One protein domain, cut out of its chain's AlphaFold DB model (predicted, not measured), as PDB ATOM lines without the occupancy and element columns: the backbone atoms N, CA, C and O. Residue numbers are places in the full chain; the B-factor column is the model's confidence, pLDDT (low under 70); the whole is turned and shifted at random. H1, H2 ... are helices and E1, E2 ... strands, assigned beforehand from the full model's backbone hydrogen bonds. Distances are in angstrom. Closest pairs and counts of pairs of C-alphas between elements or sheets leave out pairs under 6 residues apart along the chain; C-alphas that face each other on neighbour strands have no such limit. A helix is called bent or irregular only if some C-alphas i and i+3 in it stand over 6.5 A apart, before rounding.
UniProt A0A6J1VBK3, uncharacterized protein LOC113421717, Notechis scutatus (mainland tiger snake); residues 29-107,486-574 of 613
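What this domain is: This is residues 29 to 107 and 486 to 574 of the 613 residues of the protein "uncharacterized protein LOC113421717" of Notechis scutatus (mainland tiger snake) (UniProt A0A6J1VBK3). A small head at one end of a long four-helix bundle makes a rod. The head is the three-stranded sheet E1, E3, E2 with H3 across one face; the bundle is H1, H4, H5 and H6, side by side and running up and down, and the far end of H6, residues 567 to 574, sticks out as a tail. The printed part has 168 residues with six named helices and three named strands, in the order H1, H2, E1, H3, H4, H5, E2, E3, H6; the class is mostly helix. The sheet has the order E1, E3, E2 and is antiparallel. The whole is loose, with a radius of gyration of the C-alphas of 20.7 A, and spans 76 by 26 by 24 A.

Where its parts are: The sheet is made of E1, residues 56 to 59, E3, residues 531 to 535 and 13.3 A long, and E2, residues 518 to 520. H3, residues 66 to 80, measures 21.2 A from first to last C-alpha. H2 is a short helix, residues 52 to 55. H1, residues 29 to 50, is 31.9 A long and begins with C-alpha 29 at (144.663, 128.101, 68.097). H4, residues 85 to 105, is 30.2 A long. H5, residues 486 to 514, is 40.6 A long and begins with C-alpha 486 at (145.265, 145.302, 72.118). H6, residues 538 to 574, is the longest helix at 53.2 A and ends with C-alpha 574 at (166.049, 145.425, 74.840). H1 and H5 are neither bent nor irregular, but only just: C-alphas 44 and 47 are 6.1 A apart, and C-alphas 508 and 511 are 6.4 A apart.

How they stand to each other: In the sheet, E3 is the inner strand. E1 and E3 are antiparallel at 147 degrees, with N 57 and O 534 within hydrogen-bond range at 2.9 A. E2 and E3 are a hairpin, antiparallel at 135 degrees, with N 520 and O 531 at 2.8 A. H3 is on one face of the sheet, making two layers, a helix over a sheet, at a height over the sheet of 8.3 A. It runs across the strands, at 69 degrees to E3 on the local plane; its closest C-alphas to E2 are those of Cys 76 and Cys 520, 5.8 A apart. H2, with residues 52 to 55, and H5, with residues 512 to 514, only just graze the sheet, each with 5 pairs of C-alphas within 10 A. H1, H4, H5 and H6 form an up-and-down bundle, each helix running against the one before it. H1 and H4 touch, closest at the C-alphas of Ser 46 and Ser 86, 6.3 A, at a shallow tilt of 15 degrees. H4 and H5 touch at Met 103 and Phe 487, C-alphas 5.7 A apart, at a shallow tilt of 10 degrees. H5 and H6 touch at Leu 495 and Ile 556, C-alphas 5.6 A apart, at a shallow tilt of 28 degrees. H6 touches H1 with residues 540 to 555 alone, closest at the C-alphas of Ser 45 and Ala 544, 4.7 A, at a shallow tilt of 17 degrees. H1 and H5 are apart, and H4 and H6 are only just apart, closest at 8.0 A. Every O i to N i+4 pair is within hydrogen-bond range in H4 and H6; the counts are 16 of 18 in H1, 9 of 11 in H3 and 22 of 25 in H5, and H2 is too short for such a pair.

The domain as a whole: The two C-alphas farthest apart are those of Pro 63 and Arg 574, 76.5 A. Residues 567 to 574, which belong to H6, stand free; the body without them spans 65 by 26 by 22 A. Residues 108 to 485 are not printed, and C-alphas 107 and 486 are 9.0 A apart across the cut. Of the links that are printed whole, none is long. The mean pLDDT of the printed part is 94.0, and no printed residue is under 70.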
ATOM      1  N   ALA A  29     145.007 129.518  67.965       87.19
ATOM      2  CA  ALA A  29     144.663 128.101  68.097       87.19
ATOM      3  C   ALA A  29     144.674 127.555  69.543       87.19
ATOM      4  O   ALA A  29     143.696 126.898  69.909       87.19
ATOM      5  N   PRO A  30     145.678 127.850  70.399       88.56
ATOM      6  CA  PRO A  30     145.675 127.366  71.782       88.56
ATOM      7  C   PRO A  30     144.480 127.881  72.594       88.56
ATOM      8  O   PRO A  30     143.934 127.156  73.423       88.56
ATOM      9  N   TRP A  31     144.017 129.103  72.318       92.88
ATOM     10  CA  TRP A  31     142.856 129.684  72.992       92.88
ATOM     11  C   TRP A  31     141.563 128.967  72.611       92.88
ATOM     12  O   TRP A  31     140.765 128.649  73.485       92.88
ATOM     13  N   TYR A  32     141.374 128.639  71.329       91.94
ATOM     14  CA  TYR A  32     140.213 127.854  70.893       91.94
ATOM     15  C   TYR A  32     140.191 126.461  71.511       91.94
ATOM     16  O   TYR A  32     139.127 125.967  71.879       91.94
ATOM     17  N   PHE A  33     141.362 125.848  71.657       90.31
ATOM     18  CA  PHE A  33     141.491 124.566  72.327       90.31
ATOM     19  C   PHE A  33     141.058 124.634  73.797       90.31
ATOM     20  O   PHE A  33     140.230 123.829  74.223       90.31
ATOM     21  N   LEU A  34     141.552 125.619  74.553       93.50
ATOM     22  CA  LEU A  34     141.155 125.820  75.951       93.50
ATOM     23  C   LEU A  34     139.659 126.141  76.079       93.50
ATOM     24  O   LEU A  34     138.987 125.618  76.966       93.50
ATOM     25  N   THR A  35     139.103 126.929  75.157       93.94
ATOM     26  CA  THR A  35     137.656 127.181  75.092       93.94
ATOM     27  C   THR A  35     136.879 125.890  74.837       93.94
ATOM     28  O   THR A  35     135.887 125.636  75.516       93.94
ATOM     29  N   GLY A  36     137.345 125.028  73.928       93.06
ATOM     30  CA  GLY A  36     136.758 123.708  73.686       93.06
ATOM     31  C   GLY A  36     136.805 122.803  74.922       93.06
ATOM     32  O   GLY A  36     135.795 122.213  75.299       93.06
ATOM     33  N   LEU A  37     137.947 122.762  75.615       93.69
ATOM     34  CA  LEU A  37     138.097 122.048  76.886       93.69
ATOM     35  C   LEU A  37     137.086 122.544  77.934       93.69
ATOM     36  O   LEU A  37     136.483 121.747  78.653       93.69
ATOM     37  N   ARG A  38     136.871 123.863  78.001       95.19
ATOM     38  CA  ARG A  38     135.912 124.484  78.917       95.19
ATOM     39  C   ARG A  38     134.472 124.087  78.610       95.19
ATOM     40  O   ARG A  38     133.742 123.786  79.548       95.19
ATOM     41  N   ILE A  39     134.082 124.012  77.334       94.94
ATOM     42  CA  ILE A  39     132.757 123.506  76.922       94.94
ATOM     43  C   ILE A  39     132.537 122.101  77.472       94.94
ATOM     44  O   ILE A  39     131.499 121.819  78.070       94.94
ATOM     45  N   VAL A  40     133.529 121.226  77.300       94.69
ATOM     46  CA  VAL A  40     133.446 119.842  77.767       94.69
ATOM     47  C   VAL A  40     133.321 119.786  79.291       94.69
ATOM     48  O   VAL A  40     132.473 119.060  79.809       94.69
ATOM     49  N   ALA A  41     134.106 120.583  80.020       95.25
ATOM     50  CA  ALA A  41     134.007 120.663  81.476       95.25
ATOM     51  C   ALA A  41     132.629 121.160  81.944       95.25
ATOM     52  O   ALA A  41     132.062 120.591  82.876       95.25
ATOM     53  N   ILE A  42     132.059 122.164  81.269       94.50
ATOM     54  CA  ILE A  42     130.716 122.673  81.569       94.50
ATOM     55  C   ILE A  42     129.673 121.587  81.326       94.50
ATOM     56  O   ILE A  42     128.867 121.331  82.214       94.50
ATOM     57  N   PHE A  43     129.743 120.885  80.194       94.25
ATOM     58  CA  PHE A  43     128.832 119.785  79.878       94.25
ATOM     59  C   PHE A  43     128.849 118.687  80.952       94.25
ATOM     60  O   PHE A  43     127.792 118.258  81.414       94.25
ATOM     61  N   PHE A  44     130.037 118.273  81.410       93.62
ATOM     62  CA  PHE A  44     130.152 117.309  82.510       93.62
ATOM     63  C   PHE A  44     129.658 117.852  83.843       93.62
ATOM     64  O   PHE A  44     129.153 117.084  84.661       93.62
ATOM     65  N   SER A  45     129.796 119.157  84.069       94.62
ATOM     66  CA  SER A  45     129.309 119.787  85.288       94.62
ATOM     67  C   SER A  45     127.784 119.924  85.310       94.62
ATOM     68  O   SER A  45     127.199 119.760  86.375       94.62
ATOM     69  N   SER A  46     127.118 120.151  84.173       93.50
ATOM     70  CA  SER A  46     125.668 120.388  84.143       93.50
ATOM     71  C   SER A  46     124.868 119.216  84.717       93.50
ATOM     72  O   SER A  46     123.992 119.435  85.545       93.50
ATOM     73  N   GLY A  47     125.237 117.973  84.385       93.06
ATOM     74  CA  GLY A  47     124.510 116.782  84.843       93.06
ATOM     75  C   GLY A  47     124.337 116.704  86.371       93.06
ATOM     76  O   GLY A  47     123.203 116.698  86.846       93.06
ATOM     77  N   PRO A  48     125.428 116.693  87.163       94.00
ATOM     78  CA  PRO A  48     125.344 116.668  88.628       94.00
ATOM     79  C   PRO A  48     124.677 117.895  89.267       94.00
ATOM     80  O   PRO A  48     124.250 117.828  90.422       94.00
ATOM     81  N   TRP A  49     124.644 119.037  88.573       94.38
ATOM     82  CA  TRP A  49     124.075 120.280  89.101       94.38
ATOM     83  C   TRP A  49     122.583 120.439  88.783       94.38
ATOM     84  O   TRP A  49     121.873 121.062  89.573       94.38
ATOM     85  N   ASP A  50     122.078 119.820  87.717       93.50
ATOM     86  CA  ASP A  50     120.651 119.840  87.371       93.50
ATOM     87  C   ASP A  50     119.797 119.061  88.389       93.50
ATOM     88  O   ASP A  50     118.667 119.450  88.696       93.50
ATOM     89  N   SER A  51     120.356 118.010  89.003       93.44
ATOM     90  CA  SER A  51     119.699 117.233  90.066       93.44
ATOM     91  C   SER A  51     119.775 117.881  91.451       93.44
ATOM     92  O   SER A  51     119.249 117.322  92.414       93.44
ATOM     93  N   LEU A  52     120.386 119.068  91.593       93.81
ATOM     94  CA  LEU A  52     120.631 119.683  92.902       93.81
ATOM     95  C   LEU A  52     119.349 119.818  93.736       93.81
ATOM     96  O   LEU A  52     119.390 119.547  94.930       93.81
ATOM     97  N   LYS A  53     118.215 120.170  93.113       92.69
ATOM     98  CA  LYS A  53     116.915 120.292  93.801       92.69
ATOM     99  C   LYS A  53     116.439 118.973  94.425       92.69
ATOM    100  O   LYS A  53     115.823 118.989  95.478       92.69
ATOM    101  N   GLN A  54     116.730 117.844  93.781       94.94
ATOM    102  CA  GLN A  54     116.323 116.505  94.236       94.94
ATOM    103  C   GLN A  54     117.320 115.905  95.233       94.94
ATOM    104  O   GLN A  54     116.987 114.997  95.990       94.94
ATOM    105  N   ASP A  55     118.557 116.401  95.223       95.38
ATOM    106  CA  ASP A  55     119.637 115.893  96.059       95.38
ATOM    107  C   ASP A  55     119.729 116.569  97.429       95.38
ATOM    108  O   ASP A  55     120.515 116.124  98.267       95.38
ATOM    109  N   VAL A  56     118.982 117.645  97.673       96.25
ATOM    110  CA  VAL A  56     118.902 118.255  99.003       96.25
ATOM    111  C   VAL A  56     117.933 117.442  99.853       96.25
ATOM    112  O   VAL A  56     116.760 117.305  99.526       96.25
ATOM    113  N   VAL A  57     118.438 116.907 100.961       96.50
ATOM    114  CA  VAL A  57     117.643 116.189 101.957       96.50
ATOM    115  C   VAL A  57     117.742 116.955 103.265       96.50
ATOM    116  O   VAL A  57     118.844 117.162 103.768       96.50
ATOM    117  N   CYS A  58     116.603 117.371 103.809       97.31
ATOM    118  CA  CYS A  58     116.526 118.039 105.105       97.31
ATOM    119  C   CYS A  58     115.903 117.108 106.150       97.31
ATOM    120  O   CYS A  58     114.956 116.374 105.856       97.31
ATOM    121  N   ASN A  59     116.462 117.127 107.357       96.50
ATOM    122  CA  ASN A  59     115.971 116.395 108.512       96.50
ATOM    123  C   ASN A  59     114.884 117.222 109.212       96.50
ATOM    124  O   ASN A  59     115.173 118.214 109.882       96.50
ATOM    125  N   TRP A  60     113.624 116.829 109.027       94.50
ATOM    126  CA  TRP A  60     112.468 117.499 109.618       94.50
ATOM    127  C   TRP A  60     112.153 116.861 110.973       94.50
ATOM    128  O   TRP A  60     111.628 115.753 111.027       94.50
ATOM    129  N   VAL A  61     112.478 117.557 112.064       88.50
ATOM    130  CA  VAL A  61     112.261 117.054 113.435       88.50
ATOM    131  C   VAL A  61     110.777 117.094 113.835       88.50
ATOM    132  O   VAL A  61     110.333 116.278 114.637       88.50
ATOM    133  N   ALA A  62     109.988 118.004 113.255       85.31
ATOM    134  CA  ALA A  62     108.564 118.167 113.552       85.31
ATOM    135  C   ALA A  62     107.669 117.621 112.420       85.31
ATOM    136  O   ALA A  62     108.056 117.705 111.249       85.31
ATOM    137  N   PRO A  63     106.458 117.112 112.732       85.00
ATOM    138  CA  PRO A  63     105.475 116.704 111.731       85.00
ATOM    139  C   PRO A  63     104.942 117.936 110.984       85.00
ATOM    140  O   PRO A  63     103.915 118.510 111.333       85.00
ATOM    141  N   THR A  64     105.663 118.373 109.955       85.75
ATOM    142  CA  THR A  64     105.219 119.423 109.034       85.75
ATOM    143  C   THR A  64     104.426 118.827 107.874       85.75
ATOM    144  O   THR A  64     104.667 117.696 107.441       85.75
ATOM    145  N   GLN A  65     103.463 119.595 107.363       91.44
ATOM    146  CA  GLN A  65     102.679 119.233 106.184       91.44
ATOM    147  C   GLN A  65     103.602 119.097 104.960       91.44
ATOM    148  O   GLN A  65     104.490 119.920 104.754       91.44
ATOM    149  N   ASP A  66     103.389 118.094 104.106       91.38
ATOM    150  CA  ASP A  66     104.318 117.814 102.996       91.38
ATOM    151  C   ASP A  66     104.481 118.987 102.013       91.38
ATOM    152  O   ASP A  66     105.575 119.226 101.508       91.38
ATOM    153  N   LYS A  67     103.430 119.799 101.828       92.06
ATOM    154  CA  LYS A  67     103.485 121.011 100.995       92.06
ATOM    155  C   LYS A  67     104.437 122.081 101.541       92.06
ATOM    156  O   LYS A  67     105.080 122.772 100.755       92.06
ATOM    157  N   SER A  68     104.548 122.233 102.867       93.75
ATOM    158  CA  SER A  68     105.483 123.209 103.439       93.75
ATOM    159  C   SER A  68     106.926 122.714 103.364       93.75
ATOM    160  O   SER A  68     107.823 123.528 103.165       93.75
ATOM    161  N   LYS A  69     107.168 121.395 103.400       95.06
ATOM    162  CA  LYS A  69     108.520 120.826 103.252       95.06
ATOM    163  C   LYS A  69     109.164 121.206 101.923       95.06
ATOM    164  O   LYS A  69     110.326 121.607 101.916       95.06
ATOM    165  N   GLU A  70     108.435 121.125 100.810       95.00
ATOM    166  CA  GLU A  70     108.966 121.508  99.494       95.00
ATOM    167  C   GLU A  70     109.335 122.996  99.450       95.00
ATOM    168  O   GLU A  70     110.449 123.351  99.062       95.00
ATOM    169  N   PHE A  71     108.438 123.862  99.930       95.88
ATOM    170  CA  PHE A  71     108.669 125.305  99.996       95.88
ATOM    171  C   PHE A  71     109.888 125.664 100.863       95.88
ATOM    172  O   PHE A  71     110.786 126.381 100.416       95.88
ATOM    173  N   CYS A  72     109.966 125.112 102.075       96.31
ATOM    174  CA  CYS A  72     111.068 125.360 103.001       96.31
ATOM    175  C   CYS A  72     112.397 124.784 102.480       96.31
ATOM    176  O   CYS A  72     113.443 125.407 102.650       96.31
ATOM    177  N   THR A  73     112.372 123.641 101.782       96.38
ATOM    178  CA  THR A  73     113.572 123.074 101.137       96.38
ATOM    179  C   THR A  73     114.112 124.015 100.062       96.38
ATOM    180  O   THR A  73     115.317 124.259 100.013       96.38
ATOM    181  N   VAL A  74     113.238 124.589  99.229       95.94
ATOM    182  CA  VAL A  74     113.635 125.553  98.189       95.94
ATOM    183  C   VAL A  74     114.191 126.840  98.807       95.94
ATOM    184  O   VAL A  74     115.206 127.347  98.331       95.94
ATOM    185  N   LEU A  75     113.590 127.344  99.889       96.25
ATOM    186  CA  LEU A  75     114.125 128.492 100.635       96.25
ATOM    187  C   LEU A  75     115.528 128.210 101.182       96.25
ATOM    188  O   LEU A  75     116.452 128.981 100.925       96.25
ATOM    189  N   CYS A  76     115.709 127.074 101.857       96.75
ATOM    190  CA  CYS A  76     117.009 126.670 102.387       96.75
ATOM    191  C   CYS A  76     118.050 126.451 101.289       96.75
ATOM    192  O   CYS A  76     119.221 126.798 101.456       96.75
ATOM    193  N   GLN A  77     117.633 125.913 100.143       95.44
ATOM    194  CA  GLN A  77     118.496 125.774  98.980       95.44
ATOM    195  C   GLN A  77     118.944 127.142  98.452       95.44
ATOM    196  O   GLN A  77     120.132 127.317  98.192       95.44
ATOM    197  N   ASN A  78     118.030 128.106  98.321       95.38
ATOM    198  CA  ASN A  78     118.346 129.450  97.834       95.38
ATOM    199  C   ASN A  78     119.241 130.226  98.813       95.38
ATOM    200  O   ASN A  78     120.146 130.937  98.380       95.38
ATOM    201  N   GLN A  79     119.040 130.054 100.123       95.44
ATOM    202  CA  GLN A  79     119.884 130.670 101.151       95.44
ATOM    203  C   GLN A  79     121.307 130.094 101.132       95.44
ATOM    204  O   GLN A  79     122.287 130.830 101.243       95.44
ATOM    205  N   TYR A  80     121.436 128.776 100.954       95.56
ATOM    206  CA  TYR A  80     122.738 128.113 100.939       95.56
ATOM    207  C   TYR A  80     123.474 128.277  99.600       95.56
ATOM    208  O   TYR A  80     124.692 128.458  99.575       95.56
ATOM    209  N   PHE A  81     122.750 128.282  98.478       94.94
ATOM    210  CA  PHE A  81     123.277 128.478  97.127       94.94
ATOM    211  C   PHE A  81     122.656 129.720  96.455       94.94
ATOM    212  O   PHE A  81     121.898 129.579  95.497       94.94
ATOM    213  N   PRO A  82     123.025 130.947  96.878       92.38
ATOM    214  CA  PRO A  82     122.541 132.192  96.274       92.38
ATOM    215  C   PRO A  82     122.921 132.347  94.796       92.38
ATOM    216  O   PRO A  82     122.293 133.110  94.069       92.38
ATOM    217  N   LEU A  83     123.962 131.642  94.343       93.56
ATOM    218  CA  LEU A  83     124.416 131.648  92.958       93.56
ATOM    219  C   LEU A  83     124.393 130.222  92.420       93.56
ATOM    220  O   LEU A  83     125.097 129.345  92.931       93.56
ATOM    221  N   ALA A  84     123.607 129.998  91.368       93.25
ATOM    222  CA  ALA A  84     123.583 128.723  90.669       93.25
ATOM    223  C   ALA A  84     124.934 128.484  89.979       93.25
ATOM    224  O   ALA A  84     125.369 129.277  89.141       93.25
ATOM    225  N   VAL A  85     125.584 127.365  90.311       93.44
ATOM    226  CA  VAL A  85     126.900 126.997  89.768       93.44
ATOM    227  C   VAL A  85     126.873 126.955  88.238       93.44
ATOM    228  O   VAL A  85     127.738 127.549  87.596       93.44
ATOM    229  N   SER A  86     125.824 126.366  87.656       93.19
ATOM    230  CA  SER A  86     125.606 126.313  86.206       93.19
ATOM    231  C   SER A  86     125.530 127.702  85.566       93.19
ATOM    232  O   SER A  86     126.180 127.944  84.551       93.19
ATOM    233  N   SER A  87     124.813 128.644  86.187       94.56
ATOM    234  CA  SER A  87     124.706 130.026  85.705       94.56
ATOM    235  C   SER A  87     126.052 130.752  85.761       94.56
ATOM    236  O   SER A  87     126.461 131.361  84.773       94.56
ATOM    237  N   THR A  88     126.796 130.624  86.869       95.50
ATOM    238  CA  THR A  88     128.131 131.240  86.989       95.50
ATOM    239  C   THR A  88     129.133 130.670  85.984       95.50
ATOM    240  O   THR A  88     129.908 131.421  85.390       95.50
ATOM    241  N   ALA A  89     129.090 129.356  85.738       95.75
ATOM    242  CA  ALA A  89     129.930 128.692  84.750       95.75
ATOM    243  C   ALA A  89     129.576 129.127  83.318       95.75
ATOM    244  O   ALA A  89     130.477 129.431  82.533       95.75
ATOM    245  N   ALA A  90     128.282 129.230  82.998       95.56
ATOM    246  CA  ALA A  90     127.802 129.699  81.700       95.56
ATOM    247  C   ALA A  90     128.179 131.165  81.439       95.56
ATOM    248  O   ALA A  90     128.703 131.480  80.373       95.56
ATOM    249  N   LEU A  91     127.988 132.054  82.420       96.62
ATOM    250  CA  LEU A  91     128.383 133.460  82.307       96.62
ATOM    251  C   LEU A  91     129.892 133.592  82.082       96.62
ATOM    252  O   LEU A  91     130.332 134.299  81.178       96.62
ATOM    253  N   SER A  92     130.688 132.875  82.874       96.94
ATOM    254  CA  SER A  92     132.139 132.869  82.713       96.94
ATOM    255  C   SER A  92     132.556 132.355  81.332       96.94
ATOM    256  O   SER A  92     133.431 132.929  80.692       96.94
ATOM    257  N   PHE A  93     131.889 131.323  80.817       96.44
ATOM    258  CA  PHE A  93     132.139 130.816  79.473       96.44
ATOM    259  C   PHE A  93     131.803 131.818  78.363       96.44
ATOM    260  O   PHE A  93     132.575 131.952  77.414       96.44
ATOM    261  N   LEU A  94     130.699 132.558  78.493       97.31
ATOM    262  CA  LEU A  94     130.357 133.633  77.559       97.31
ATOM    263  C   LEU A  94     131.424 134.733  77.553       97.31
ATOM    264  O   LEU A  94     131.817 135.184  76.479       97.31
ATOM    265  N   ILE A  95     131.942 135.111  78.728       97.69
ATOM    266  CA  ILE A  95     133.057 136.064  78.848       97.69
ATOM    267  C   ILE A  95     134.298 135.528  78.119       97.69
ATOM    268  O   ILE A  95     134.907 136.255  77.338       97.69
ATOM    269  N   VAL A  96     134.639 134.248  78.297       96.56
ATOM    270  CA  VAL A  96     135.772 133.615  77.599       96.56
ATOM    271  C   VAL A  96     135.580 133.631  76.081       96.56
ATOM    272  O   VAL A  96     136.494 134.042  75.367       96.56
ATOM    273  N   ILE A  97     134.410 133.231  75.565       96.06
ATOM    274  CA  ILE A  97     134.123 133.289  74.120       96.06
ATOM    275  C   ILE A  97     134.272 134.717  73.605       96.06
ATOM    276  O   ILE A  97     134.901 134.919  72.568       96.06
ATOM    277  N   LEU A  98     133.703 135.695  74.313       96.81
ATOM    278  CA  LEU A  98     133.762 137.098  73.920       96.81
ATOM    279  C   LEU A  98     135.217 137.574  73.833       96.81
ATOM    280  O   LEU A  98     135.618 138.121  72.809       96.81
ATOM    281  N   LEU A  99     136.028 137.300  74.857       96.44
ATOM    282  CA  LEU A  99     137.439 137.689  74.896       96.44
ATOM    283  C   LEU A  99     138.261 136.994  73.802       96.44
ATOM    284  O   LEU A  99     139.036 137.651  73.109       96.44
ATOM    285  N   VAL A 100     138.059 135.692  73.573       94.56
ATOM    286  CA  VAL A 100     138.730 134.965  72.477       94.56
ATOM    287  C   VAL A 100     138.261 135.457  71.101       94.56
ATOM    288  O   VAL A 100     139.060 135.559  70.166       94.56
ATOM    289  N   GLY A 101     136.988 135.824  70.965       93.19
ATOM    290  CA  GLY A 101     136.438 136.455  69.767       93.19
ATOM    291  C   GLY A 101     137.084 137.813  69.483       93.19
ATOM    292  O   GLY A 101     137.533 138.059  68.364       93.19
ATOM    293  N   LEU A 102     137.219 138.661  70.504       93.88
ATOM    294  CA  LEU A 102     137.867 139.973  70.411       93.88
ATOM    295  C   LEU A 102     139.368 139.857  70.109       93.88
ATOM    296  O   LEU A 102     139.896 140.622  69.296       93.88
ATOM    297  N   MET A 103     140.045 138.842  70.657       91.88
ATOM    298  CA  MET A 103     141.419 138.507  70.269       91.88
ATOM    299  C   MET A 103     141.535 138.216  68.767       91.88
ATOM    300  O   MET A 103     142.489 138.661  68.140       91.88
ATOM    301  N   ARG A 104     140.555 137.536  68.155       90.12
ATOM    302  CA  ARG A 104     140.538 137.284  66.702       90.12
ATOM    303  C   ARG A 104     140.268 138.555  65.894       90.12
ATOM    304  O   ARG A 104     140.881 138.746  64.847       90.12
ATOM    305  N   LEU A 105     139.344 139.398  66.354       88.69
ATOM    306  CA  LEU A 105     138.958 140.634  65.660       88.69
ATOM    307  C   LEU A 105     140.070 141.688  65.666       88.69
ATOM    308  O   LEU A 105     140.163 142.479  64.734       88.69
ATOM    309  N   THR A 106     140.932 141.676  66.684       87.69
ATOM    310  CA  THR A 106     142.069 142.603  66.784       87.69
ATOM    311  C   THR A 106     143.297 142.181  65.984       87.69
ATOM    312  O   THR A 106     144.232 142.972  65.865       87.69
ATOM    313  N   VAL A 107     143.314 140.981  65.390       83.12
ATOM    314  CA  VAL A 107     144.387 140.604  64.464       83.12
ATOM    315  C   VAL A 107     144.190 141.396  63.171       83.12
ATOM    316  O   VAL A 107     143.189 141.174  62.481       83.12
ATOM    317  N   LEU A 486     146.579 145.494  71.487       86.06
ATOM    318  CA  LEU A 486     145.265 145.302  72.118       86.06
ATOM    319  C   LEU A 486     145.050 143.845  72.573       86.06
ATOM    320  O   LEU A 486     144.392 143.583  73.571       86.06
ATOM    321  N   PHE A 487     145.689 142.902  71.880       88.56
ATOM    322  CA  PHE A 487     145.840 141.507  72.272       88.56
ATOM    323  C   PHE A 487     146.300 141.280  73.728       88.56
ATOM    324  O   PHE A 487     145.694 140.471  74.421       88.56
ATOM    325  N   ASP A 488     147.317 141.987  74.232       91.69
ATOM    326  CA  ASP A 488     147.788 141.854  75.621       91.69
ATOM    327  C   ASP A 488     146.711 142.242  76.629       91.69
ATOM    328  O   ASP A 488     146.574 141.594  77.665       91.69
ATOM    329  N   ILE A 489     145.938 143.286  76.314       93.31
ATOM    330  CA  ILE A 489     144.828 143.745  77.153       93.31
ATOM    331  C   ILE A 489     143.765 142.645  77.215       93.31
ATOM    332  O   ILE A 489     143.304 142.302  78.302       93.31
ATOM    333  N   TRP A 490     143.428 142.024  76.081       94.88
ATOM    334  CA  TRP A 490     142.480 140.906  76.053       94.88
ATOM    335  C   TRP A 490     142.977 139.685  76.831       94.88
ATOM    336  O   TRP A 490     142.200 139.094  77.581       94.88
ATOM    337  N   VAL A 491     144.261 139.335  76.719       95.00
ATOM    338  CA  VAL A 491     144.851 138.235  77.499       95.00
ATOM    339  C   VAL A 491     144.872 138.563  78.999       95.00
ATOM    340  O   VAL A 491     144.589 137.691  79.819       95.00
ATOM    341  N   ALA A 492     145.140 139.815  79.383       95.81
ATOM    342  CA  ALA A 492     145.093 140.257  80.780       95.81
ATOM    343  C   ALA A 492     143.668 140.204  81.353       95.81
ATOM    344  O   ALA A 492     143.465 139.742  82.478       95.81
ATOM    345  N   LEU A 493     142.669 140.631  80.572       96.50
ATOM    346  CA  LEU A 493     141.257 140.525  80.943       96.50
ATOM    347  C   LEU A 493     140.828 139.064  81.088       96.50
ATOM    348  O   LEU A 493     140.148 138.725  82.055       96.50
ATOM    349  N   LEU A 494     141.285 138.189  80.189       96.62
ATOM    350  CA  LEU A 494     141.028 136.755  80.274       96.62
ATOM    351  C   LEU A 494     141.635 136.165  81.551       96.62
ATOM    352  O   LEU A 494     140.912 135.543  82.326       96.62
ATOM    353  N   LEU A 495     142.911 136.447  81.831       97.50
ATOM    354  CA  LEU A 495     143.585 136.044  83.070       97.50
ATOM    355  C   LEU A 495     142.827 136.510  84.320       97.50
ATOM    356  O   LEU A 495     142.612 135.728  85.244       97.50
ATOM    357  N   THR A 496     142.403 137.774  84.337       97.62
ATOM    358  CA  THR A 496     141.675 138.361  85.469       97.62
ATOM    359  C   THR A 496     140.324 137.676  85.654       97.62
ATOM    360  O   THR A 496     139.992 137.261  86.761       97.62
ATOM    361  N   SER A 497     139.565 137.484  84.570       97.75
ATOM    362  CA  SER A 497     138.250 136.833  84.613       97.75
ATOM    363  C   SER A 497     138.324 135.381  85.099       97.75
ATOM    364  O   SER A 497     137.495 134.958  85.904       97.75
ATOM    365  N   GLU A 498     139.350 134.642  84.679       97.88
ATOM    366  CA  GLU A 498     139.587 133.258  85.088       97.88
ATOM    367  C   GLU A 498     140.037 133.170  86.541       97.88
ATOM    368  O   GLU A 498     139.531 132.347  87.296       97.88
ATOM    369  N   THR A 499     140.902 134.084  86.976       98.06
ATOM    370  CA  THR A 499     141.310 134.176  88.382       98.06
ATOM    371  C   THR A 499     140.108 134.473  89.278       98.06
ATOM    372  O   THR A 499     139.904 133.787  90.277       98.06
ATOM    373  N   CYS A 500     139.254 135.430  88.900       97.88
ATOM    374  CA  CYS A 500     138.018 135.724  89.626       97.88
ATOM    375  C   CYS A 500     137.077 134.513  89.670       97.88
ATOM    376  O   CYS A 500     136.538 134.192  90.728       97.88
ATOM    377  N   PHE A 501     136.897 133.813  88.547       97.62
ATOM    378  CA  PHE A 501     136.071 132.610  88.486       97.62
ATOM    379  C   PHE A 501     136.615 131.482  89.376       97.62
ATOM    380  O   PHE A 501     135.858 130.882  90.142       97.62
ATOM    381  N   LEU A 502     137.928 131.237  89.344       97.69
ATOM    382  CA  LEU A 502     138.590 130.272  90.218       97.69
ATOM    383  C   LEU A 502     138.411 130.647  91.695       97.69
ATOM    384  O   LEU A 502     138.066 129.785  92.502       97.69
ATOM    385  N   CYS A 503     138.563 131.927  92.050       97.94
ATOM    386  CA  CYS A 503     138.301 132.422  93.402       97.94
ATOM    387  C   CYS A 503     136.847 132.181  93.831       97.94
ATOM    388  O   CYS A 503     136.615 131.722  94.946       97.94
ATOM    389  N   VAL A 504     135.863 132.416  92.956       96.81
ATOM    390  CA  VAL A 504     134.446 132.118  93.238       96.81
ATOM    391  C   VAL A 504     134.239 130.623  93.499       96.81
ATOM    392  O   VAL A 504     133.569 130.259  94.468       96.81
ATOM    393  N   ILE A 505     134.842 129.741  92.695       96.75
ATOM    394  CA  ILE A 505     134.755 128.294  92.925       96.75
ATOM    395  C   ILE A 505     135.388 127.919  94.268       96.75
ATOM    396  O   ILE A 505     134.753 127.239  95.075       96.75
ATOM    397  N   LEU A 506     136.623 128.354  94.525       96.56
ATOM    398  CA  LEU A 506     137.396 127.928  95.691       96.56
ATOM    399  C   LEU A 506     136.884 128.520  97.005       96.56
ATOM    400  O   LEU A 506     136.867 127.815  98.010       96.56
ATOM    401  N   LEU A 507     136.466 129.787  97.009       96.38
ATOM    402  CA  LEU A 507     136.067 130.491  98.229       96.38
ATOM    403  C   LEU A 507     134.569 130.383  98.510       96.38
ATOM    404  O   LEU A 507     134.180 130.313  99.670       96.38
ATOM    405  N   LEU A 508     133.716 130.358  97.478       95.25
ATOM    406  CA  LEU A 508     132.261 130.386  97.675       95.25
ATOM    407  C   LEU A 508     131.611 129.018  97.468       95.25
ATOM    408  O   LEU A 508     130.737 128.631  98.243       95.25
ATOM    409  N   GLN A 509     132.007 128.272  96.435       95.06
ATOM    410  CA  GLN A 509     131.311 127.030  96.069       95.06
ATOM    411  C   GLN A 509     131.889 125.804  96.781       95.06
ATOM    412  O   GLN A 509     131.143 124.991  97.326       95.06
ATOM    413  N   MET A 510     133.215 125.675  96.826       95.12
ATOM    414  CA  MET A 510     133.892 124.514  97.406       95.12
ATOM    415  C   MET A 510     133.582 124.309  98.894       95.12
ATOM    416  O   MET A 510     133.180 123.195  99.239       95.12
ATOM    417  N   PRO A 511     133.659 125.321  99.782       95.06
ATOM    418  CA  PRO A 511     133.368 125.121 101.203       95.06
ATOM    419  C   PRO A 511     131.945 124.600 101.431       95.06
ATOM    420  O   PRO A 511     131.727 123.695 102.239       95.06
ATOM    421  N   ARG A 512     130.992 125.083 100.624       94.44
ATOM    422  CA  ARG A 512     129.582 124.688 100.694       94.44
ATOM    423  C   ARG A 512     129.336 123.240 100.279       94.44
ATOM    424  O   ARG A 512     128.472 122.571 100.838       94.44
ATOM    425  N   VAL A 513     130.105 122.725  99.323       93.50
ATOM    426  CA  VAL A 513     130.010 121.317  98.900       93.50
ATOM    427  C   VAL A 513     130.876 120.406  99.780       93.50
ATOM    428  O   VAL A 513     130.686 119.187  99.807       93.50
ATOM    429  N   VAL A 514     131.835 120.946 100.535       94.06
ATOM    430  CA  VAL A 514     132.673 120.146 101.435       94.06
ATOM    431  C   VAL A 514     131.936 119.789 102.737       94.06
ATOM    432  O   VAL A 514     132.004 118.620 103.132       94.06
ATOM    433  N   GLY A 515     131.180 120.713 103.340       93.44
ATOM    434  CA  GLY A 515     130.483 120.518 104.627       93.44
ATOM    435  C   GLY A 515     129.476 119.358 104.648       93.44
ATOM    436  O   GLY A 515     128.740 119.168 103.687       93.44
ATOM    437  N   ARG A 516     129.477 118.509 105.700       93.50
ATOM    438  CA  ARG A 516     128.601 117.307 105.873       93.50
ATOM    439  C   ARG A 516     127.114 117.630 105.918       93.50
ATOM    440  O   ARG A 516     126.356 116.988 105.199       93.50
ATOM    441  N   ALA A 517     126.748 118.648 106.658       96.44
ATOM    442  CA  ALA A 517     125.414 119.199 106.686       96.44
ATOM    443  C   ALA A 517     125.550 120.701 106.923       96.44
ATOM    444  O   ALA A 517     126.631 121.179 107.285       96.44
ATOM    445  N   TRP A 518     124.473 121.432 106.690       96.94
ATOM    446  CA  TRP A 518     124.350 122.811 107.126       96.94
ATOM    447  C   TRP A 518     123.027 122.979 107.848       96.94
ATOM    448  O   TRP A 518     122.039 122.309 107.547       96.94
ATOM    449  N   VAL A 519     123.034 123.888 108.810       97.25
ATOM    450  CA  VAL A 519     121.833 124.302 109.512       97.25
ATOM    451  C   VAL A 519     121.245 125.485 108.754       97.25
ATOM    452  O   VAL A 519     121.956 126.436 108.430       97.25
ATOM    453  N   CYS A 520     119.966 125.391 108.419       97.25
ATOM    454  CA  CYS A 520     119.198 126.437 107.769       97.25
ATOM    455  C   CYS A 520     118.118 126.939 108.728       97.25
ATOM    456  O   CYS A 520     117.433 126.135 109.360       97.25
ATOM    457  N   SER A 521     117.958 128.259 108.786       96.81
ATOM    458  CA  SER A 521     116.896 128.932 109.532       96.81
ATOM    459  C   SER A 521     116.066 129.750 108.549       96.81
ATOM    460  O   SER A 521     116.423 130.889 108.246       96.81
ATOM    461  N   PRO A 522     115.027 129.145 107.948       94.12
ATOM    462  CA  PRO A 522     114.127 129.862 107.060       94.12
ATOM    463  C   PRO A 522     113.234 130.794 107.891       94.12
ATOM    464  O   PRO A 522     112.385 130.322 108.638       94.12
ATOM    465  N   ASP A 523     113.363 132.110 107.715       94.06
ATOM    466  CA  ASP A 523     112.573 133.142 108.424       94.06
ATOM    467  C   ASP A 523     111.071 133.180 108.030       94.06
ATOM    468  O   ASP A 523     110.396 134.204 108.137       94.06
ATOM    469  N   ALA A 524     110.522 132.076 107.521       95.25
ATOM    470  CA  ALA A 524     109.133 131.965 107.093       95.25
ATOM    471  C   ALA A 524     108.285 131.286 108.176       95.25
ATOM    472  O   ALA A 524     108.615 130.198 108.636       95.25
ATOM    473  N   ALA A 525     107.127 131.872 108.505       95.00
ATOM    474  CA  ALA A 525     106.217 131.366 109.543       95.00
ATOM    475  C   ALA A 525     105.700 129.930 109.302       95.00
ATOM    476  O   ALA A 525     105.216 129.278 110.223       95.00
ATOM    477  N   SER A 526     105.777 129.433 108.065       94.12
ATOM    478  CA  SER A 526     105.388 128.071 107.681       94.12
ATOM    479  C   SER A 526     106.513 127.037 107.813       94.12
ATOM    480  O   SER A 526     106.272 125.848 107.579       94.12
ATOM    481  N   CYS A 527     107.726 127.470 108.165       96.00
ATOM    482  CA  CYS A 527     108.910 126.632 108.269       96.00
ATOM    483  C   CYS A 527     109.379 126.492 109.728       96.00
ATOM    484  O   CYS A 527     109.132 127.379 110.542       96.00
ATOM    485  N   PRO A 528     110.060 125.387 110.088       95.25
ATOM    486  CA  PRO A 528     110.696 125.267 111.395       95.25
ATOM    487  C   PRO A 528     111.827 126.288 111.527       95.25
ATOM    488  O   PRO A 528     112.518 126.565 110.549       95.25
ATOM    489  N   GLU A 529     112.063 126.765 112.749       95.19
ATOM    490  CA  GLU A 529     113.120 127.739 113.059       95.19
ATOM    491  C   GLU A 529     114.519 127.236 112.674       95.19
ATOM    492  O   GLU A 529     115.387 128.007 112.267       95.19
ATOM    493  N   VAL A 530     114.743 125.922 112.783       96.25
ATOM    494  CA  VAL A 530     116.033 125.291 112.513       96.25
ATOM    495  C   VAL A 530     115.815 123.949 111.819       96.25
ATOM    496  O   VAL A 530     115.125 123.073 112.343       96.25
ATOM    497  N   VAL A 531     116.426 123.770 110.648       96.56
ATOM    498  CA  VAL A 531     116.455 122.495 109.918       96.56
ATOM    499  C   VAL A 531     117.871 122.146 109.486       96.56
ATOM    500  O   VAL A 531     118.601 122.976 108.945       96.56
ATOM    501  N   GLU A 532     118.274 120.899 109.718       97.44
ATOM    502  CA  GLU A 532     119.566 120.392 109.259       97.44
ATOM    503  C   GLU A 532     119.402 119.781 107.865       97.44
ATOM    504  O   GLU A 532     118.625 118.846 107.671       97.44
ATOM    505  N   CYS A 533     120.128 120.303 106.883       97.62
ATOM    506  CA  CYS A 533     120.076 119.846 105.501       97.62
ATOM    507  C   CYS A 533     121.426 119.278 105.050       97.62
ATOM    508  O   CYS A 533     122.497 119.711 105.477       97.62
ATOM    509  N   ALA A 534     121.380 118.299 104.150       97.12
ATOM    510  CA  ALA A 534     122.544 117.661 103.558       97.12
ATOM    511  C   ALA A 534     122.359 117.475 102.045       97.12
ATOM    512  O   ALA A 534     121.266 117.195 101.556       97.12
ATOM    513  N   VAL A 535     123.454 117.606 101.287       96.81
ATOM    514  CA  VAL A 535     123.467 117.359  99.836       96.81
ATOM    515  C   VAL A 535     123.901 115.918  99.557       96.81
ATOM    516  O   VAL A 535     125.033 115.532  99.875       96.81
ATOM    517  N   LYS A 536     123.027 115.145  98.907       95.38
ATOM    518  CA  LYS A 536     123.297 113.817  98.337       95.38
ATOM    519  C   LYS A 536     124.159 113.925  97.071       95.38
ATOM    520  O   LYS A 536     124.237 114.974  96.433       95.38
ATOM    521  N   GLY A 537     124.872 112.855  96.713       93.81
ATOM    522  CA  GLY A 537     125.693 112.837  95.488       93.81
ATOM    523  C   GLY A 537     126.898 113.782  95.548       93.81
ATOM    524  O   GLY A 537     127.378 114.287  94.537       93.81
ATOM    525  N   ARG A 538     127.398 114.069  96.751       93.44
ATOM    526  CA  ARG A 538     128.445 115.069  96.964       93.44
ATOM    527  C   ARG A 538     129.738 114.789  96.207       93.44
ATOM    528  O   ARG A 538     130.372 115.728  95.742       93.44
ATOM    529  N   ALA A 539     130.142 113.525  96.114       95.12
ATOM    530  CA  ALA A 539     131.359 113.155  95.400       95.12
ATOM    531  C   ALA A 539     131.294 113.604  93.932       95.12
ATOM    532  O   ALA A 539     132.237 114.221  93.444       95.12
ATOM    533  N   GLU A 540     130.155 113.401  93.270       95.00
ATOM    534  CA  GLU A 540     129.937 113.796  91.875       95.00
ATOM    535  C   GLU A 540     129.967 115.321  91.715       95.00
ATOM    536  O   GLU A 540     130.680 115.840  90.856       95.00
ATOM    537  N   LYS A 541     129.298 116.055  92.614       95.50
ATOM    538  CA  LYS A 541     129.315 117.529  92.622       95.50
ATOM    539  C   LYS A 541     130.711 118.106  92.867       95.50
ATOM    540  O   LYS A 541     131.099 119.081  92.228       95.50
ATOM    541  N   ARG A 542     131.500 117.487  93.755       95.50
ATOM    542  CA  ARG A 542     132.903 117.870  93.988       95.50
ATOM    543  C   ARG A 542     133.752 117.629  92.749       95.50
ATOM    544  O   ARG A 542     134.524 118.505  92.383       95.50
ATOM    545  N   MET A 543     133.604 116.478  92.096       95.69
ATOM    546  CA  MET A 543     134.342 116.178  90.865       95.69
ATOM    547  C   MET A 543     134.005 117.172  89.749       95.69
ATOM    548  O   MET A 543     134.911 117.630  89.057       95.69
ATOM    549  N   ALA A 544     132.737 117.577  89.623       95.94
ATOM    550  CA  ALA A 544     132.326 118.623  88.689       95.94
ATOM    551  C   ALA A 544     133.005 119.976  88.984       95.94
ATOM    552  O   ALA A 544     133.540 120.605  88.070       95.94
ATOM    553  N   LEU A 545     133.044 120.409  90.253       96.12
ATOM    554  CA  LEU A 545     133.742 121.643  90.649       96.12
ATOM    555  C   LEU A 545     135.247 121.573  90.395       96.12
ATOM    556  O   LEU A 545     135.814 122.523  89.862       96.12
ATOM    557  N   TRP A 546     135.887 120.451  90.727       96.62
ATOM    558  CA  TRP A 546     137.308 120.244  90.448       96.62
ATOM    559  C   TRP A 546     137.610 120.274  88.954       96.62
ATOM    560  O   TRP A 546     138.618 120.852  88.560       96.62
ATOM    561  N   GLY A 547     136.724 119.725  88.119       95.62
ATOM    562  CA  GLY A 547     136.833 119.824  86.666       95.62
ATOM    563  C   GLY A 547     136.846 121.275  86.181       95.62
ATOM    564  O   GLY A 547     137.717 121.650  85.399       95.62
ATOM    565  N   MET A 548     135.939 122.117  86.687       96.38
ATOM    566  CA  MET A 548     135.900 123.543  86.335       96.38
ATOM    567  C   MET A 548     137.080 124.343  86.904       96.38
ATOM    568  O   MET A 548     137.620 125.216  86.227       96.38
ATOM    569  N   ALA A 549     137.510 124.043  88.132       97.38
ATOM    570  CA  ALA A 549     138.692 124.664  88.721       97.38
ATOM    571  C   ALA A 549     139.951 124.318  87.911       97.38
ATOM    572  O   ALA A 549     140.756 125.193  87.604       97.38
ATOM    573  N   PHE A 550     140.092 123.054  87.507       96.94
ATOM    574  CA  PHE A 550     141.208 122.581  86.697       96.94
ATOM    575  C   PHE A 550     141.277 123.285  85.341       96.94
ATOM    576  O   PHE A 550     142.347 123.752  84.955       96.94
ATOM    577  N   THR A 551     140.153 123.422  84.627       96.56
ATOM    578  CA  THR A 551     140.159 124.149  83.349       96.56
ATOM    579  C   THR A 551     140.532 125.616  83.536       96.56
ATOM    580  O   THR A 551     141.336 126.126  82.760       96.56
ATOM    581  N   SER A 552     140.048 126.275  84.591       97.69
ATOM    582  CA  SER A 552     140.429 127.658  84.902       97.69
ATOM    583  C   SER A 552     141.927 127.803  85.213       97.69
ATOM    584  O   SER A 552     142.584 128.701  84.687       97.69
ATOM    585  N   ILE A 553     142.517 126.863  85.962       97.69
ATOM    586  CA  ILE A 553     143.970 126.818  86.207       97.69
ATOM    587  C   ILE A 553     144.750 126.697  84.891       97.69
ATOM    588  O   ILE A 553     145.755 127.384  84.716       97.69
ATOM    589  N   LEU A 554     144.290 125.880  83.938       96.06
ATOM    590  CA  LEU A 554     144.938 125.768  82.627       96.06
ATOM    591  C   LEU A 554     144.895 127.083  81.838       96.06
ATOM    592  O   LEU A 554     145.898 127.445  81.220       96.06
ATOM    593  N   PHE A 555     143.783 127.823  81.889       95.94
ATOM    594  CA  PHE A 555     143.714 129.168  81.309       95.94
ATOM    595  C   PHE A 555     144.703 130.125  81.976       95.94
ATOM    596  O   PHE A 555     145.424 130.835  81.279       95.94
ATOM    597  N   ILE A 556     144.774 130.123  83.309       97.44
ATOM    598  CA  ILE A 556     145.707 130.964  84.066       97.44
ATOM    599  C   ILE A 556     147.151 130.641  83.672       97.44
ATOM    600  O   ILE A 556     147.902 131.551  83.332       97.44
ATOM    601  N   ILE A 557     147.531 129.359  83.628       96.12
ATOM    602  CA  ILE A 557     148.872 128.923  83.210       96.12
ATOM    603  C   ILE A 557     149.172 129.375  81.777       96.12
ATOM    604  O   ILE A 557     150.259 129.890  81.523       96.12
ATOM    605  N   ALA A 558     148.224 129.233  80.846       94.31
ATOM    606  CA  ALA A 558     148.404 129.666  79.462       94.31
ATOM    607  C   ALA A 558     148.584 131.190  79.347       94.31
ATOM    608  O   ALA A 558     149.503 131.653  78.667       94.31
ATOM    609  N   CYS A 559     147.769 131.974  80.056       95.88
ATOM    610  CA  CYS A 559     147.898 133.429  80.131       95.88
ATOM    611  C   CYS A 559     149.231 133.858  80.764       95.88
ATOM    612  O   CYS A 559     149.939 134.699  80.209       95.88
ATOM    613  N   CYS A 560     149.612 133.268  81.899       96.00
ATOM    614  CA  CYS A 560     150.894 133.530  82.554       96.00
ATOM    615  C   CYS A 560     152.068 133.158  81.642       96.00
ATOM    616  O   CYS A 560     153.003 133.944  81.504       96.00
ATOM    617  N   GLY A 561     152.009 132.003  80.975       93.38
ATOM    618  CA  GLY A 561     153.007 131.562  80.003       93.38
ATOM    619  C   GLY A 561     153.156 132.543  78.840       93.38
ATOM    620  O   GLY A 561     154.279 132.904  78.485       93.38
ATOM    621  N   TYR A 562     152.040 133.053  78.309       93.06
ATOM    622  CA  TYR A 562     152.041 134.103  77.290       93.06
ATOM    623  C   TYR A 562     152.781 135.360  77.770       93.06
ATOM    624  O   TYR A 562     153.702 135.832  77.094       93.06
ATOM    625  N   PHE A 563     152.439 135.875  78.957       93.44
ATOM    626  CA  PHE A 563     153.118 137.042  79.518       93.44
ATOM    627  C   PHE A 563     154.601 136.772  79.773       93.44
ATOM    628  O   PHE A 563     155.433 137.600  79.408       93.44
ATOM    629  N   HIS A 564     154.962 135.612  80.324       92.50
ATOM    630  CA  HIS A 564     156.355 135.233  80.552       92.50
ATOM    631  C   HIS A 564     157.171 135.227  79.258       92.50
ATOM    632  O   HIS A 564     158.230 135.852  79.211       92.50
ATOM    633  N   ILE A 565     156.674 134.590  78.192       89.06
ATOM    634  CA  ILE A 565     157.346 134.570  76.885       89.06
ATOM    635  C   ILE A 565     157.501 135.996  76.354       89.06
ATOM    636  O   ILE A 565     158.588 136.391  75.931       89.06
ATOM    637  N   ARG A 566     156.443 136.805  76.440       88.62
ATOM    638  CA  ARG A 566     156.457 138.193  75.975       88.62
ATOM    639  C   ARG A 566     157.460 139.060  76.738       88.62
ATOM    640  O   ARG A 566     158.237 139.785  76.115       88.62
ATOM    641  N   PHE A 567     157.496 138.961  78.065       88.56
ATOM    642  CA  PHE A 567     158.466 139.666  78.903       88.56
ATOM    643  C   PHE A 567     159.902 139.211  78.619       88.56
ATOM    644  O   PHE A 567     160.802 140.050  78.543       88.56
ATOM    645  N   CYS A 568     160.130 137.910  78.416       88.75
ATOM    646  CA  CYS A 568     161.439 137.367  78.054       88.75
ATOM    647  C   CYS A 568     161.915 137.874  76.686       88.75
ATOM    648  O   CYS A 568     163.055 138.331  76.568       88.75
ATOM    649  N   CYS A 569     161.042 137.867  75.676       86.00
ATOM    650  CA  CYS A 569     161.341 138.403  74.349       86.00
ATOM    651  C   CYS A 569     161.632 139.907  74.402       86.00
ATOM    652  O   CYS A 569     162.631 140.348  73.840       86.00
ATOM    653  N   ASN A 570     160.836 140.684  75.146       85.12
ATOM    654  CA  ASN A 570     161.059 142.122  75.299       85.12
ATOM    655  C   ASN A 570     162.409 142.417  75.982       85.12
ATOM    656  O   ASN A 570     163.194 143.221  75.487       85.12
ATOM    657  N   LYS A 571     162.759 141.694  77.058       84.88
ATOM    658  CA  LYS A 571     164.078 141.828  77.709       84.88
ATOM    659  C   LYS A 571     165.241 141.449  76.786       84.88
ATOM    660  O   LYS A 571     166.300 142.071  76.872       84.88
ATOM    661  N   ARG A 572     165.079 140.431  75.929       81.12
ATOM    662  CA  ARG A 572     166.112 140.017  74.963       81.12
ATOM    663  C   ARG A 572     166.287 141.055  73.854       81.12
ATOM    664  O   ARG A 572     167.420 141.436  73.587       81.12
ATOM    665  N   CYS A 573     165.194 141.563  73.287       74.81
ATOM    666  CA  CYS A 573     165.240 142.652  72.310       74.81
ATOM    667  C   CYS A 573     165.849 143.916  72.916       74.81
ATOM    668  O   CYS A 573     166.712 144.526  72.298       74.81
ATOM    669  N   ARG A 574     165.471 144.269  74.152       81.19
ATOM    670  CA  ARG A 574     166.049 145.425  74.840       81.19
ATOM    671  C   ARG A 574     167.554 145.274  74.998       81.19
ATOM    672  O   ARG A 574     168.239 146.227  74.685       81.19
TER     673      ARG A 574